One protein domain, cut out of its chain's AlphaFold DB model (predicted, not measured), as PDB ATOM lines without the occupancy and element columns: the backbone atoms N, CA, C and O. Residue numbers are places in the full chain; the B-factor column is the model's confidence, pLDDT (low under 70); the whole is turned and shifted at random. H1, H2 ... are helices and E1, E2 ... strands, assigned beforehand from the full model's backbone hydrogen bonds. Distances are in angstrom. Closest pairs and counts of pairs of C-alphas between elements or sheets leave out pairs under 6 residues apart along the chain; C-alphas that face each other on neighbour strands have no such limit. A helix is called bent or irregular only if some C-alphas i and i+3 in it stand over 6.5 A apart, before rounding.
ATOM      1  N   LYS A  87     221.466  36.447  82.472       44.41
ATOM      2  CA  LYS A  87     222.406  35.743  83.364       44.41
ATOM      3  C   LYS A  87     221.799  34.482  84.005       44.41
ATOM      4  O   LYS A  87     222.327  33.394  83.798       44.41
ATOM      5  N   ARG A  88     220.613  34.614  84.621       50.44
ATOM      6  CA  ARG A  88     219.859  33.508  85.254       50.44
ATOM      7  C   ARG A  88     219.602  32.314  84.328       50.44
ATOM      8  O   ARG A  88     219.428  31.199  84.806       50.44
ATOM      9  N   HIS A  89     219.553  32.545  83.016       54.72
ATOM     10  CA  HIS A  89     219.285  31.510  82.020       54.72
ATOM     11  C   HIS A  89     220.507  30.612  81.750       54.72
ATOM     12  O   HIS A  89     220.342  29.486  81.282       54.72
ATOM     13  N   ASN A  90     221.715  31.090  82.069       60.94
ATOM     14  CA  ASN A  90     222.935  30.285  82.061       60.94
ATOM     15  C   ASN A  90     223.094  29.542  83.393       60.94
ATOM     16  O   ASN A  90     223.355  28.345  83.389       60.94
ATOM     17  N   ASP A  91     222.869  30.238  84.513       64.19
ATOM     18  CA  ASP A  91     223.008  29.680  85.864       64.19
ATOM     19  C   ASP A  91     222.063  28.465  86.062       64.19
ATOM     20  O   ASP A  91     222.472  27.400  86.523       64.19
ATOM     21  N   ALA A  92     220.809  28.570  85.597       68.75
ATOM     22  CA  ALA A  92     219.852  27.459  85.604       68.75
ATOM     23  C   ALA A  92     220.195  26.331  84.610       68.75
ATOM     24  O   ALA A  92     219.860  25.173  84.864       68.75
ATOM     25  N   LEU A  93     220.857  26.640  83.489       76.62
ATOM     26  CA  LEU A  93     221.283  25.633  82.512       76.62
ATOM     27  C   LEU A  93     222.452  24.796  83.047       76.62
ATOM     28  O   LEU A  93     222.431  23.580  82.890       76.62
ATOM     29  N   ASP A  94     223.430  25.412  83.711       75.12
ATOM     30  CA  ASP A  94     224.559  24.702  84.330       75.12
ATOM     31  C   ASP A  94     224.076  23.717  85.414       75.12
ATOM     32  O   ASP A  94     224.435  22.534  85.417       75.12
ATOM     33  N   PHE A  95     223.134  24.161  86.254       79.50
ATOM     34  CA  PHE A  95     222.449  23.300  87.218       79.50
ATOM     35  C   PHE A  95     221.676  22.155  86.535       79.50
ATOM     36  O   PHE A  95     221.838  20.994  86.908       79.50
ATOM     37  N   LEU A  96     220.883  22.430  85.492       81.88
ATOM     38  CA  LEU A  96     220.127  21.386  84.783       81.88
ATOM     39  C   LEU A  96     221.011  20.403  84.005       81.88
ATOM     40  O   LEU A  96     220.652  19.232  83.912       81.88
ATOM     41  N   MET A  97     222.165  20.828  83.484       79.25
ATOM     42  CA  MET A  97     223.148  19.920  82.882       79.25
ATOM     43  C   MET A  97     223.879  19.084  83.940       79.25
ATOM     44  O   MET A  97     224.220  17.936  83.671       79.25
ATOM     45  N   THR A  98     224.057  19.610  85.155       78.94
ATOM     46  CA  THR A  98     224.597  18.851  86.294       78.94
ATOM     47  C   THR A  98     223.612  17.779  86.781       78.94
ATOM     48  O   THR A  98     224.015  16.651  87.057       78.94
ATOM     49  N   VAL A  99     222.314  18.099  86.858       81.12
ATOM     50  CA  VAL A  99     221.263  17.167  87.319       81.12
ATOM     51  C   VAL A  99     220.833  16.180  86.224       81.12
ATOM     52  O   VAL A  99     220.540  15.023  86.520       81.12
ATOM     53  N   PHE A 100     220.823  16.602  84.955       86.06
ATOM     54  CA  PHE A 100     220.379  15.794  83.814       86.06
ATOM     55  C   PHE A 100     221.406  15.803  82.658       86.06
ATOM     56  O   PHE A 100     221.111  16.354  81.593       86.06
ATOM     57  N   PRO A 101     222.581  15.149  82.789       75.88
ATOM     58  CA  PRO A 101     223.696  15.275  81.834       75.88
ATOM     59  C   PRO A 101     223.369  14.993  80.361       75.88
ATOM     60  O   PRO A 101     223.994  15.565  79.471       75.88
ATOM     61  N   HIS A 102     222.382  14.136  80.089       72.31
ATOM     62  CA  HIS A 102     221.951  13.797  78.728       72.31
ATOM     63  C   HIS A 102     220.751  14.621  78.225       72.31
ATOM     64  O   HIS A 102     220.555  14.718  77.017       72.31
ATOM     65  N   ASN A 103     219.963  15.225  79.128       76.38
ATOM     66  CA  ASN A 103     218.639  15.789  78.821       76.38
ATOM     67  C   ASN A 103     218.451  17.264  79.240       76.38
ATOM     68  O   ASN A 103     217.429  17.853  78.901       76.38
ATOM     69  N   GLY A 104     219.391  17.896  79.952       75.00
ATOM     70  CA  GLY A 104     219.203  19.245  80.516       75.00
ATOM     71  C   GLY A 104     218.776  20.303  79.485       75.00
ATOM     72  O   GLY A 104     217.878  21.101  79.751       75.00
ATOM     73  N   LEU A 105     219.326  20.239  78.266       75.56
ATOM     74  CA  LEU A 105     218.964  21.123  77.148       75.56
ATOM     75  C   LEU A 105     217.509  20.971  76.665       75.56
ATOM     76  O   LEU A 105     216.915  21.967  76.256       75.56
ATOM     77  N   SER A 106     216.918  19.770  76.704       72.94
ATOM     78  CA  SER A 106     215.515  19.560  76.294       72.94
ATOM     79  C   SER A 106     214.515  19.902  77.402       72.94
ATOM     80  O   SER A 106     213.347  20.161  77.122       72.94
ATOM     81  N   VAL A 107     214.979  19.956  78.653       77.75
ATOM     82  CA  VAL A 107     214.182  20.300  79.839       77.75
ATOM     83  C   VAL A 107     214.197  21.811  80.131       77.75
ATOM     84  O   VAL A 107     213.229  22.334  80.682       77.75
ATOM     85  N   LEU A 108     215.236  22.536  79.697       75.81
ATOM     86  CA  LEU A 108     215.391  23.989  79.862       75.81
ATOM     87  C   LEU A 108     214.143  24.831  79.478       75.81
ATOM     88  O   LEU A 108     213.804  25.728  80.252       75.81
ATOM     89  N   PRO A 109     213.399  24.563  78.379       76.50
ATOM     90  CA  PRO A 109     212.189  25.328  78.032       76.50
ATOM     91  C   PRO A 109     211.023  25.151  79.017       76.50
ATOM     92  O   PRO A 109     210.084  25.943  79.014       76.50
ATOM     93  N   HIS A 110     211.074  24.113  79.854       79.75
ATOM     94  CA  HIS A 110     210.076  23.781  80.875       79.75
ATOM     95  C   HIS A 110     210.547  24.156  82.290       79.75
ATOM     96  O   HIS A 110     210.014  23.637  83.275       79.75
ATOM     97  N   SER A 111     211.558  25.027  82.388       82.50
ATOM     98  CA  SER A 111     212.249  25.368  83.630       82.50
ATOM     99  C   SER A 111     212.081  26.834  84.038       82.50
ATOM    100  O   SER A 111     212.023  27.733  83.199       82.50
ATOM    101  N   GLN A 112     212.022  27.083  85.347       81.69
ATOM    102  CA  GLN A 112     211.956  28.420  85.933       81.69
ATOM    103  C   GLN A 112     212.935  28.525  87.109       81.69
ATOM    104  O   GLN A 112     212.745  27.886  88.142       81.69
ATOM    105  N   SER A 113     213.966  29.362  86.971       77.94
ATOM    106  CA  SER A 113     214.927  29.654  88.045       77.94
ATOM    107  C   SER A 113     214.251  30.368  89.223       77.94
ATOM    108  O   SER A 113     213.606  31.404  89.016       77.94
ATOM    109  N   VAL A 114     214.467  29.891  90.447       75.62
ATOM    110  CA  VAL A 114     214.001  30.516  91.692       75.62
ATOM    111  C   VAL A 114     215.190  30.687  92.638       75.62
ATOM    112  O   VAL A 114     215.920  29.739  92.909       75.62
ATOM    113  N   ALA A 115     215.376  31.904  93.153       69.94
ATOM    114  CA  ALA A 115     216.319  32.190  94.231       69.94
ATOM    115  C   ALA A 115     215.525  32.359  95.531       69.94
ATOM    116  O   ALA A 115     214.632  33.206  95.607       69.94
ATOM    117  N   ILE A 116     215.823  31.527  96.523       66.94
ATOM    118  CA  ILE A 116     215.045  31.359  97.749       66.94
ATOM    119  C   ILE A 116     215.788  32.033  98.902       66.94
ATOM    120  O   ILE A 116     216.796  31.522  99.389       66.94
ATOM    121  N   SER A 117     215.261  33.169  99.359       58.00
ATOM    122  CA  SER A 117     215.793  33.934 100.492       58.00
ATOM    123  C   SER A 117     214.715  34.096 101.560       58.00
ATOM    124  O   SER A 117     213.815  34.920 101.410       58.00
ATOM    125  N   ALA A 118     214.812  33.325 102.644       54.62
ATOM    126  CA  ALA A 118     213.909  33.399 103.793       54.62
ATOM    127  C   ALA A 118     214.650  33.942 105.033       54.62
ATOM    128  O   ALA A 118     215.833  33.638 105.207       54.62
ATOM    129  N   PRO A 119     213.987  34.708 105.925       46.66
ATOM    130  CA  PRO A 119     214.651  35.424 107.024       46.66
ATOM    131  C   PRO A 119     215.350  34.515 108.049       46.66
ATOM    132  O   PRO A 119     216.251  34.975 108.744       46.66
ATOM    133  N   ASN A 120     214.979  33.231 108.107       52.22
ATOM    134  CA  ASN A 120     215.549  32.248 109.032       52.22
ATOM    135  C   ASN A 120     216.623  31.342 108.387       52.22
ATOM    136  O   ASN A 120     217.234  30.546 109.091       52.22
ATOM    137  N   LEU A 121     216.851  31.427 107.067       55.41
ATOM    138  CA  LEU A 121     217.692  30.466 106.325       55.41
ATOM    139  C   LEU A 121     219.166  30.884 106.169       55.41
ATOM    140  O   LEU A 121     219.953  30.100 105.656       55.41
ATOM    141  N   GLY A 122     219.561  32.084 106.612       49.84
ATOM    142  CA  GLY A 122     220.961  32.550 106.703       49.84
ATOM    143  C   GLY A 122     221.690  32.821 105.373       49.84
ATOM    144  O   GLY A 122     222.399  33.816 105.248       49.84
ATOM    145  N   THR A 123     221.478  31.977 104.366       57.41
ATOM    146  CA  THR A 123     222.015  32.050 103.004       57.41
ATOM    147  C   THR A 123     220.898  31.784 101.999       57.41
ATOM    148  O   THR A 123     219.989  31.004 102.280       57.41
ATOM    149  N   ALA A 124     220.969  32.399 100.817       59.25
ATOM    150  CA  ALA A 124     220.036  32.084  99.741       59.25
ATOM    151  C   ALA A 124     220.285  30.662  99.204       59.25
ATOM    152  O   ALA A 124     221.434  30.247  99.041       59.25
ATOM    153  N   PHE A 125     219.208  29.939  98.905       66.44
ATOM    154  CA  PHE A 125     219.254  28.690  98.145       66.44
ATOM    155  C   PHE A 125     218.896  28.976  96.685       66.44
ATOM    156  O   PHE A 125     217.939  29.699  96.404       66.44
ATOM    157  N   GLU A 126     219.648  28.404  95.751       73.31
ATOM    158  CA  GLU A 126     219.349  28.491  94.321       73.31
ATOM    159  C   GLU A 126     218.655  27.207  93.858       73.31
ATOM    160  O   GLU A 126     218.973  26.106  94.314       73.31
ATOM    161  N   GLY A 127     217.662  27.348  92.983       80.31
ATOM    162  CA  GLY A 127     216.851  26.229  92.528       80.31
ATOM    163  C   GLY A 127     216.120  26.494  91.219       80.31
ATOM    164  O   GLY A 127     216.119  27.598  90.671       80.31
ATOM    165  N   VAL A 128     215.486  25.446  90.707       86.50
ATOM    166  CA  VAL A 128     214.771  25.433  89.433       86.50
ATOM    167  C   VAL A 128     213.469  24.655  89.602       86.50
ATOM    168  O   VAL A 128     213.476  23.479  89.956       86.50
ATOM    169  N   VAL A 129     212.338  25.300  89.318       86.12
ATOM    170  CA  VAL A 129     211.045  24.616  89.180       86.12
ATOM    171  C   VAL A 129     210.956  24.033  87.775       86.12
ATOM    172  O   VAL A 129     211.133  24.759  86.797       86.12
ATOM    173  N   LEU A 130     210.652  22.740  87.671       86.81
ATOM    174  CA  LEU A 130     210.353  22.063  86.410       86.81
ATOM    175  C   LEU A 130     208.852  21.803  86.271       86.81
ATOM    176  O   LEU A 130     208.198  21.331  87.202       86.81
ATOM    177  N   SER A 131     208.321  22.104  85.085       83.81
ATOM    178  CA  SER A 131     206.898  22.023  84.740       83.81
ATOM    179  C   SER A 131     206.706  21.321  83.389       83.81
ATOM    180  O   SER A 131     206.262  21.924  82.408       83.81
ATOM    181  N   LEU A 132     207.078  20.039  83.331       81.50
ATOM    182  CA  LEU A 132     206.945  19.199  82.137       81.50
ATOM    183  C   LEU A 132     205.463  18.847  81.852       81.50
ATOM    184  O   LEU A 132     204.685  18.638  82.788       81.50
ATOM    185  N   PRO A 133     205.045  18.771  80.573       69.62
ATOM    186  CA  PRO A 133     203.651  18.526  80.209       69.62
ATOM    187  C   PRO A 133     203.193  17.120  80.624       69.62
ATOM    188  O   PRO A 133     203.806  16.121  80.258       69.62
ATOM    189  N   GLY A 134     202.085  17.045  81.368       69.62
ATOM    190  CA  GLY A 134     201.517  15.786  81.874       69.62
ATOM    191  C   GLY A 134     202.025  15.349  83.254       69.62
ATOM    192  O   GLY A 134     201.490  14.395  83.812       69.62
ATOM    193  N   THR A 135     202.994  16.059  83.836       73.31
ATOM    194  CA  THR A 135     203.490  15.835  85.207       73.31
ATOM    195  C   THR A 135     203.216  17.039  86.103       73.31
ATOM    196  O   THR A 135     203.138  18.170  85.623       73.31
ATOM    197  N   SER A 136     203.091  16.820  87.411       78.62
ATOM    198  CA  SER A 136     203.001  17.902  88.392       78.62
ATOM    199  C   SER A 136     204.354  18.600  88.594       78.62
ATOM    200  O   SER A 136     205.419  18.008  88.399       78.62
ATOM    201  N   LYS A 137     204.318  19.886  88.967       86.75
ATOM    202  CA  LYS A 137     205.531  20.696  89.135       86.75
ATOM    203  C   LYS A 137     206.430  20.134  90.235       86.75
ATOM    204  O   LYS A 137     205.941  19.751  91.297       86.75
ATOM    205  N   THR A 138     207.738  20.168  90.001       88.38
ATOM    206  CA  THR A 138     208.758  19.739  90.969       88.38
ATOM    207  C   THR A 138     209.795  20.842  91.151       88.38
ATOM    208  O   THR A 138     210.319  21.361  90.164       88.38
ATOM    209  N   LEU A 139     210.100  21.195  92.400       87.25
ATOM    210  CA  LEU A 139     211.164  22.138  92.745       87.25
ATOM    211  C   LEU A 139     212.472  21.375  92.976       87.25
ATOM    212  O   LEU A 139     212.550  20.536  93.869       87.25
ATOM    213  N   TYR A 140     213.507  21.700  92.206       87.31
ATOM    214  CA  TYR A 140     214.875  21.231  92.419       87.31
ATOM    215  C   TYR A 140     215.686  22.331  93.110       87.31
ATOM    216  O   TYR A 140     215.583  23.491  92.718       87.31
ATOM    217  N   VAL A 141     216.493  21.990  94.116       84.19
ATOM    218  CA  VAL A 141     217.296  22.949  94.901       84.19
ATOM    219  C   VAL A 141     218.736  22.458  95.021       84.19
ATOM    220  O   VAL A 141     218.967  21.274  95.270       84.19
ATOM    221  N   ASP A 142     219.704  23.361  94.869       78.12
ATOM    222  CA  ASP A 142     221.119  23.067  95.082       78.12
ATOM    223  C   ASP A 142     221.447  22.984  96.585       78.12
ATOM    224  O   ASP A 142     221.254  23.932  97.351       78.12
ATOM    225  N   GLY A 143     221.946  21.827  97.019       69.12
ATOM    226  CA  GLY A 143     222.309  21.546  98.401       69.12
ATOM    227  C   GLY A 143     223.700  22.030  98.824       69.12
ATOM    228  O   GLY A 143     224.071  21.785  99.972       69.12
ATOM    229  N   LYS A 144     224.481  22.720  97.975       66.69
ATOM    230  CA  LYS A 144     225.807  23.274  98.346       66.69
ATOM    231  C   LYS A 144     225.760  24.126  99.624       66.69
ATOM    232  O   LYS A 144     226.639  23.995 100.475       66.69
ATOM    233  N   SER A 145     224.705  24.925  99.810       58.25
ATOM    234  CA  SER A 145     224.501  25.767 101.003       58.25
ATOM    235  C   SER A 145     224.062  24.996 102.261       58.25
ATOM    236  O   SER A 145     224.009  25.576 103.343       58.25
ATOM    237  N   ALA A 146     223.765  23.693 102.183       56.75
ATOM    238  CA  ALA A 146     223.212  22.930 103.312       56.75
ATOM    239  C   ALA A 146     224.178  22.760 104.505       56.75
ATOM    240  O   ALA A 146     223.744  22.369 105.584       56.75
ATOM    241  N   GLN A 147     225.472  23.063 104.345       53.41
ATOM    242  CA  GLN A 147     226.445  23.029 105.447       53.41
ATOM    243  C   GLN A 147     226.348  24.244 106.389       53.41
ATOM    244  O   GLN A 147     226.796  24.157 107.531       53.41
ATOM    245  N   SER A 148     225.791  25.373 105.934       50.25
ATOM    246  CA  SER A 148     225.749  26.639 106.687       50.25
ATOM    247  C   SER A 148     224.403  26.942 107.353       50.25
ATOM    248  O   SER A 148     224.238  28.029 107.906       50.25
ATOM    249  N   VAL A 149     223.435  26.020 107.306       52.88
ATOM    250  CA  VAL A 149     222.051  26.266 107.751       52.88
ATOM    251  C   VAL A 149     221.511  25.096 108.582       52.88
ATOM    252  O   VAL A 149     221.865  23.944 108.349       52.88
ATOM    253  N   SER A 150     220.624  25.384 109.543       54.56
ATOM    254  CA  SER A 150     219.884  24.378 110.324       54.56
ATOM    255  C   SER A 150     218.999  23.526 109.402       54.56
ATOM    256  O   SER A 150     217.895  23.924 109.020       54.56
ATOM    257  N   ILE A 151     219.507  22.357 108.996       59.03
ATOM    258  CA  ILE A 151     218.925  21.533 107.921       59.03
ATOM    259  C   ILE A 151     217.475  21.134 108.233       59.03
ATOM    260  O   ILE A 151     216.615  21.198 107.356       59.03
ATOM    261  N   ARG A 152     217.181  20.768 109.489       56.16
ATOM    262  CA  ARG A 152     215.860  20.259 109.895       56.16
ATOM    263  C   ARG A 152     214.756  21.310 109.771       56.16
ATOM    264  O   ARG A 152     213.676  21.002 109.283       56.16
ATOM    265  N   GLU A 153     215.037  22.543 110.184       57.59
ATOM    266  CA  GLU A 153     214.090  23.666 110.114       57.59
ATOM    267  C   GLU A 153     213.986  24.215 108.682       57.59
ATOM    268  O   GLU A 153     212.908  24.597 108.229       57.59
ATOM    269  N   SER A 154     215.093  24.178 107.934       66.44
ATOM    270  CA  SER A 154     215.152  24.669 106.552       66.44
ATOM    271  C   SER A 154     214.382  23.793 105.569       66.44
ATOM    272  O   SER A 154     213.789  24.318 104.633       66.44
ATOM    273  N   ILE A 155     214.361  22.470 105.765       71.38
ATOM    274  CA  ILE A 155     213.613  21.560 104.886       71.38
ATOM    275  C   ILE A 155     212.103  21.750 105.035       71.38
ATOM    276  O   ILE A 155     211.409  21.733 104.025       71.38
ATOM    277  N   VAL A 156     211.601  21.999 106.250       72.19
ATOM    278  CA  VAL A 156     210.182  22.341 106.456       72.19
ATOM    279  C   VAL A 156     209.854  23.637 105.712       72.19
ATOM    280  O   VAL A 156     208.996  23.632 104.839       72.19
ATOM    281  N   ALA A 157     210.644  24.697 105.916       69.56
ATOM    282  CA  ALA A 157     210.456  25.964 105.207       69.56
ATOM    283  C   ALA A 157     210.566  25.850 103.667       69.56
ATOM    284  O   ALA A 157     209.907  26.603 102.953       69.56
ATOM    285  N   LEU A 158     211.379  24.926 103.137       75.69
ATOM    286  CA  LEU A 158     211.468  24.652 101.695       75.69
ATOM    287  C   LEU A 158     210.277  23.840 101.163       75.69
ATOM    288  O   LEU A 158     209.894  24.040 100.012       75.69
ATOM    289  N   LEU A 159     209.692  22.947 101.968       80.69
ATOM    290  CA  LEU A 159     208.470  22.211 101.625       80.69
ATOM    291  C   LEU A 159     207.249  23.136 101.637       80.69
ATOM    292  O   LEU A 159     206.513  23.164 100.652       80.69
ATOM    293  N   ASP A 160     207.094  23.945 102.688       78.00
ATOM    294  CA  ASP A 160     206.023  24.944 102.808       78.00
ATOM    295  C   ASP A 160     206.081  25.936 101.631       78.00
ATOM    296  O   ASP A 160     205.082  26.191 100.960       78.00
ATOM    297  N   LEU A 161     207.282  26.428 101.292       77.44
ATOM    298  CA  LEU A 161     207.496  27.291 100.127       77.44
ATOM    299  C   LEU A 161     207.154  26.583  98.802       77.44
ATOM    300  O   LEU A 161     206.571  27.211  97.911       77.44
ATOM    301  N   ALA A 162     207.526  25.308  98.650       79.75
ATOM    302  CA  ALA A 162     207.267  24.537  97.438       79.75
ATOM    303  C   ALA A 162     205.762  24.352  97.188       79.75
ATOM    304  O   ALA A 162     205.321  24.566  96.055       79.75
ATOM    305  N   ASP A 163     204.986  24.015  98.220       79.56
ATOM    306  CA  ASP A 163     203.538  23.808  98.114       79.56
ATOM    307  C   ASP A 163     202.789  25.151  98.025       79.56
ATOM    308  O   ASP A 163     202.205  25.464  96.984       79.56
ATOM    309  N   GLU A 164     202.888  26.009  99.052       77.69
ATOM    310  CA  GLU A 164     202.070  27.228  99.165       77.69
ATOM    311  C   GLU A 164     202.390  28.295  98.107       77.69
ATOM    312  O   GLU A 164     201.483  28.972  97.615       77.69
ATOM    313  N   SER A 165     203.671  28.485  97.756       75.44
ATOM    314  CA  SER A 165     204.104  29.628  96.928       75.44
ATOM    315  C   SER A 165     204.456  29.279  95.480       75.44
ATOM    316  O   SER A 165     204.389  30.144  94.604       75.44
ATOM    317  N   LEU A 166     204.810  28.018  95.206       79.94
ATOM    318  CA  LEU A 166     205.216  27.559  93.870       79.94
ATOM    319  C   LEU A 166     204.248  26.521  93.269       79.94
ATOM    320  O   LEU A 166     204.248  26.323  92.042       79.94
ATOM    321  N   GLY A 167     203.391  25.898  94.087       79.50
ATOM    322  CA  GLY A 167     202.452  24.856  93.668       79.50
ATOM    323  C   GLY A 167     203.156  23.596  93.160       79.50
ATOM    324  O   GLY A 167     202.774  23.055  92.119       79.50
ATOM    325  N   CYS A 168     204.239  23.193  93.827       85.25
ATOM    326  CA  CYS A 168     205.056  22.031  93.489       85.25
ATOM    327  C   CYS A 168     204.690  20.831  94.366       85.25
ATOM    328  O   CYS A 168     204.791  20.895  95.584       85.25
ATOM    329  N   SER A 169     204.349  19.700  93.744       82.94
ATOM    330  CA  SER A 169     203.978  18.468  94.457       82.94
ATOM    331  C   SER A 169     205.175  17.691  95.015       82.94
ATOM    332  O   SER A 169     204.996  16.624  95.599       82.94
ATOM    333  N   ALA A 170     206.396  18.138  94.718       83.06
ATOM    334  CA  ALA A 170     207.635  17.472  95.089       83.06
ATOM    335  C   ALA A 170     208.788  18.479  95.211       83.06
ATOM    336  O   ALA A 170     208.889  19.435  94.434       83.06
ATOM    337  N   LEU A 171     209.676  18.204  96.166       84.75
ATOM    338  CA  LEU A 171     210.937  18.898  96.412       84.75
ATOM    339  C   LEU A 171     212.086  17.898  96.230       84.75
ATOM    340  O   LEU A 171     212.059  16.811  96.806       84.75
ATOM    341  N   VAL A 172     213.104  18.271  95.456       85.69
ATOM    342  CA  VAL A 172     214.313  17.473  95.215       85.69
ATOM    343  C   VAL A 172     215.536  18.304  95.594       85.69
ATOM    344  O   VAL A 172     215.816  19.327  94.973       85.69
ATOM    345  N   ILE A 173     216.283  17.859  96.603       82.69
ATOM    346  CA  ILE A 173     217.525  18.510  97.039       82.69
ATOM    347  C   ILE A 173     218.707  17.765  96.414       82.69
ATOM    348  O   ILE A 173     218.868  16.561  96.611       82.69
ATOM    349  N   VAL A 174     219.529  18.482  95.652       82.00
ATOM    350  CA  VAL A 174     220.677  17.930  94.924       82.00
ATOM    351  C   VAL A 174     221.926  18.042  95.796       82.00
ATOM    352  O   VAL A 174     222.332  19.140  96.163       82.00
ATOM    353  N   LEU A 175     222.544  16.908  96.136       78.69
ATOM    354  CA  LEU A 175     223.742  16.839  96.980       78.69
ATOM    355  C   LEU A 175     224.925  16.256  96.198       78.69
ATOM    356  O   LEU A 175     224.807  15.208  95.566       78.69
ATOM    357  N   GLU A 176     226.081  16.917  96.262       75.12
ATOM    358  CA  GLU A 176     227.278  16.480  95.542       75.12
ATOM    359  C   GLU A 176     227.956  15.287  96.242       75.12
ATOM    360  O   GLU A 176     228.283  15.349  97.430       75.12
ATOM    361  N   ARG A 177     228.212  14.199  95.500       73.06
ATOM    362  CA  ARG A 177     228.783  12.943  96.035       73.06
ATOM    363  C   ARG A 177     230.202  13.098  96.614       73.06
ATOM    364  O   ARG A 177     230.623  12.274  97.418       73.06
ATOM    365  N   SER A 178     230.925  14.136  96.201       67.44
ATOM    366  CA  SER A 178     232.263  14.512  96.685       67.44
ATOM    367  C   SER A 178     232.254  15.188  98.065       67.44
ATOM    368  O   SER A 178     233.304  15.301  98.699       67.44
ATOM    369  N   SER A 179     231.094  15.677  98.519       66.25
ATOM    370  CA  SER A 179     230.990  16.598  99.652       66.25
ATOM    371  C   SER A 179     231.399  15.920 100.967       66.25
ATOM    372  O   SER A 179     230.750  14.955 101.381       66.25
ATOM    373  N   PRO A 180     232.414  16.427 101.696       59.84
ATOM    374  CA  PRO A 180     232.893  15.792 102.929       59.84
ATOM    375  C   PRO A 180     231.861  15.828 104.068       59.84
ATOM    376  O   PRO A 180     231.972  15.064 105.023       59.84
ATOM    377  N   ALA A 181     230.832  16.678 103.967       57.00
ATOM    378  CA  ALA A 181     229.718  16.721 104.911       57.00
ATOM    379  C   ALA A 181     228.574  15.746 104.567       57.00
ATOM    380  O   ALA A 181     227.658  15.596 105.375       57.00
TER     381      ALA A 181
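This is residues 87 to 181 of the 827 residues of the protein "Ornithine decarboxylase antizyme" of Mycena chlorophos (UniProt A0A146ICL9). A strongly twisted sheet of four strands forms the middle layer between two helices, with H1 crossing one face over E1, E2 and E3 and H4 packed over E3 on the other face. The short H2 packs on H1, and the short H3 sits beside the sheet at the end of E3. The printed part has 95 residues, with four named helices and four named strands in the order H1, H2, E1, E2, E3, H3, H4, E4. The sheet order is E1, E2, E3, E4, mixed, and the class is mixed, helices and strands. The whole is compact and rounded, with a radius of gyration of the C-alphas of 13.2 A and spans of 35 by 32 by 24 A.

H1, residues 87 to 99, is 19.0 A long and begins with C-alpha 87 at (222.406, 35.743, 83.364). H2, residues 104 to 110, is irregular, only just, with C-alphas 106 and 109 6.9 A apart. E1, residues 111 to 116, is 15.6 A long, and E2, residues 125 to 130, is 16.2 A. E3, residues 138 to 142, is 13.4 A long. H3, residues 143 to 147, is irregular, with C-alphas 144 and 147 7.1 A apart. H4, residues 151 to 165, is 20.2 A long; it is neither bent nor irregular, but only just, with C-alphas 162 and 165 6.0 A apart. E4, residues 170 to 174, is 13.1 A long and ends with C-alpha 174 at (220.677, 17.930, 94.924).

E1, E2 and E3 form a meander, each strand the antiparallel neighbour of the one before, with N 114 and O 127 at 2.8 A and N 128 and O 140 at 2.8 A within hydrogen-bond range. E3 and E4 are parallel, with N 172 and O 139 at 2.8 A; E3, H3, H4 and E4 make a strand-helix-strand unit, two parallel neighbour strands with helices between, whose crossover is right-handed. H1 is on the sheet at a height of 9.1 A, across the strands, its C-alpha 92 coming closest to C-alpha 113 of E1, 5.9 A. H4 is on the opposite face at a height of 9.3 A; the closest C-alphas of H4 and E4, Leu 159 and Leu 171, are 6.7 A apart. H1 and H2 touch through residues 93 to 98 of H1 alone, Met 97 and Gly 104 having the closest C-alphas, 4.6 A. H2 only grazes the sheet, and H3 stands at the sheet's level. O i to N i+4 pairs within range number 8 of 9 in H1, 1 of 3 in H2, 0 of 1 in H3 and 10 of 11 in H4; O i to N i+3 pairs number 2 of 4 in H2 and 1 of 2 in H3.

The two C-alphas farthest apart, Gly 134 and Pro 180, are 37.8 A apart. The printed part has no cut, and no link is long. The mean pLDDT of the printed part is 72.0, with 36 residues under 70, among them residues 115 to 125 and 143 to 154.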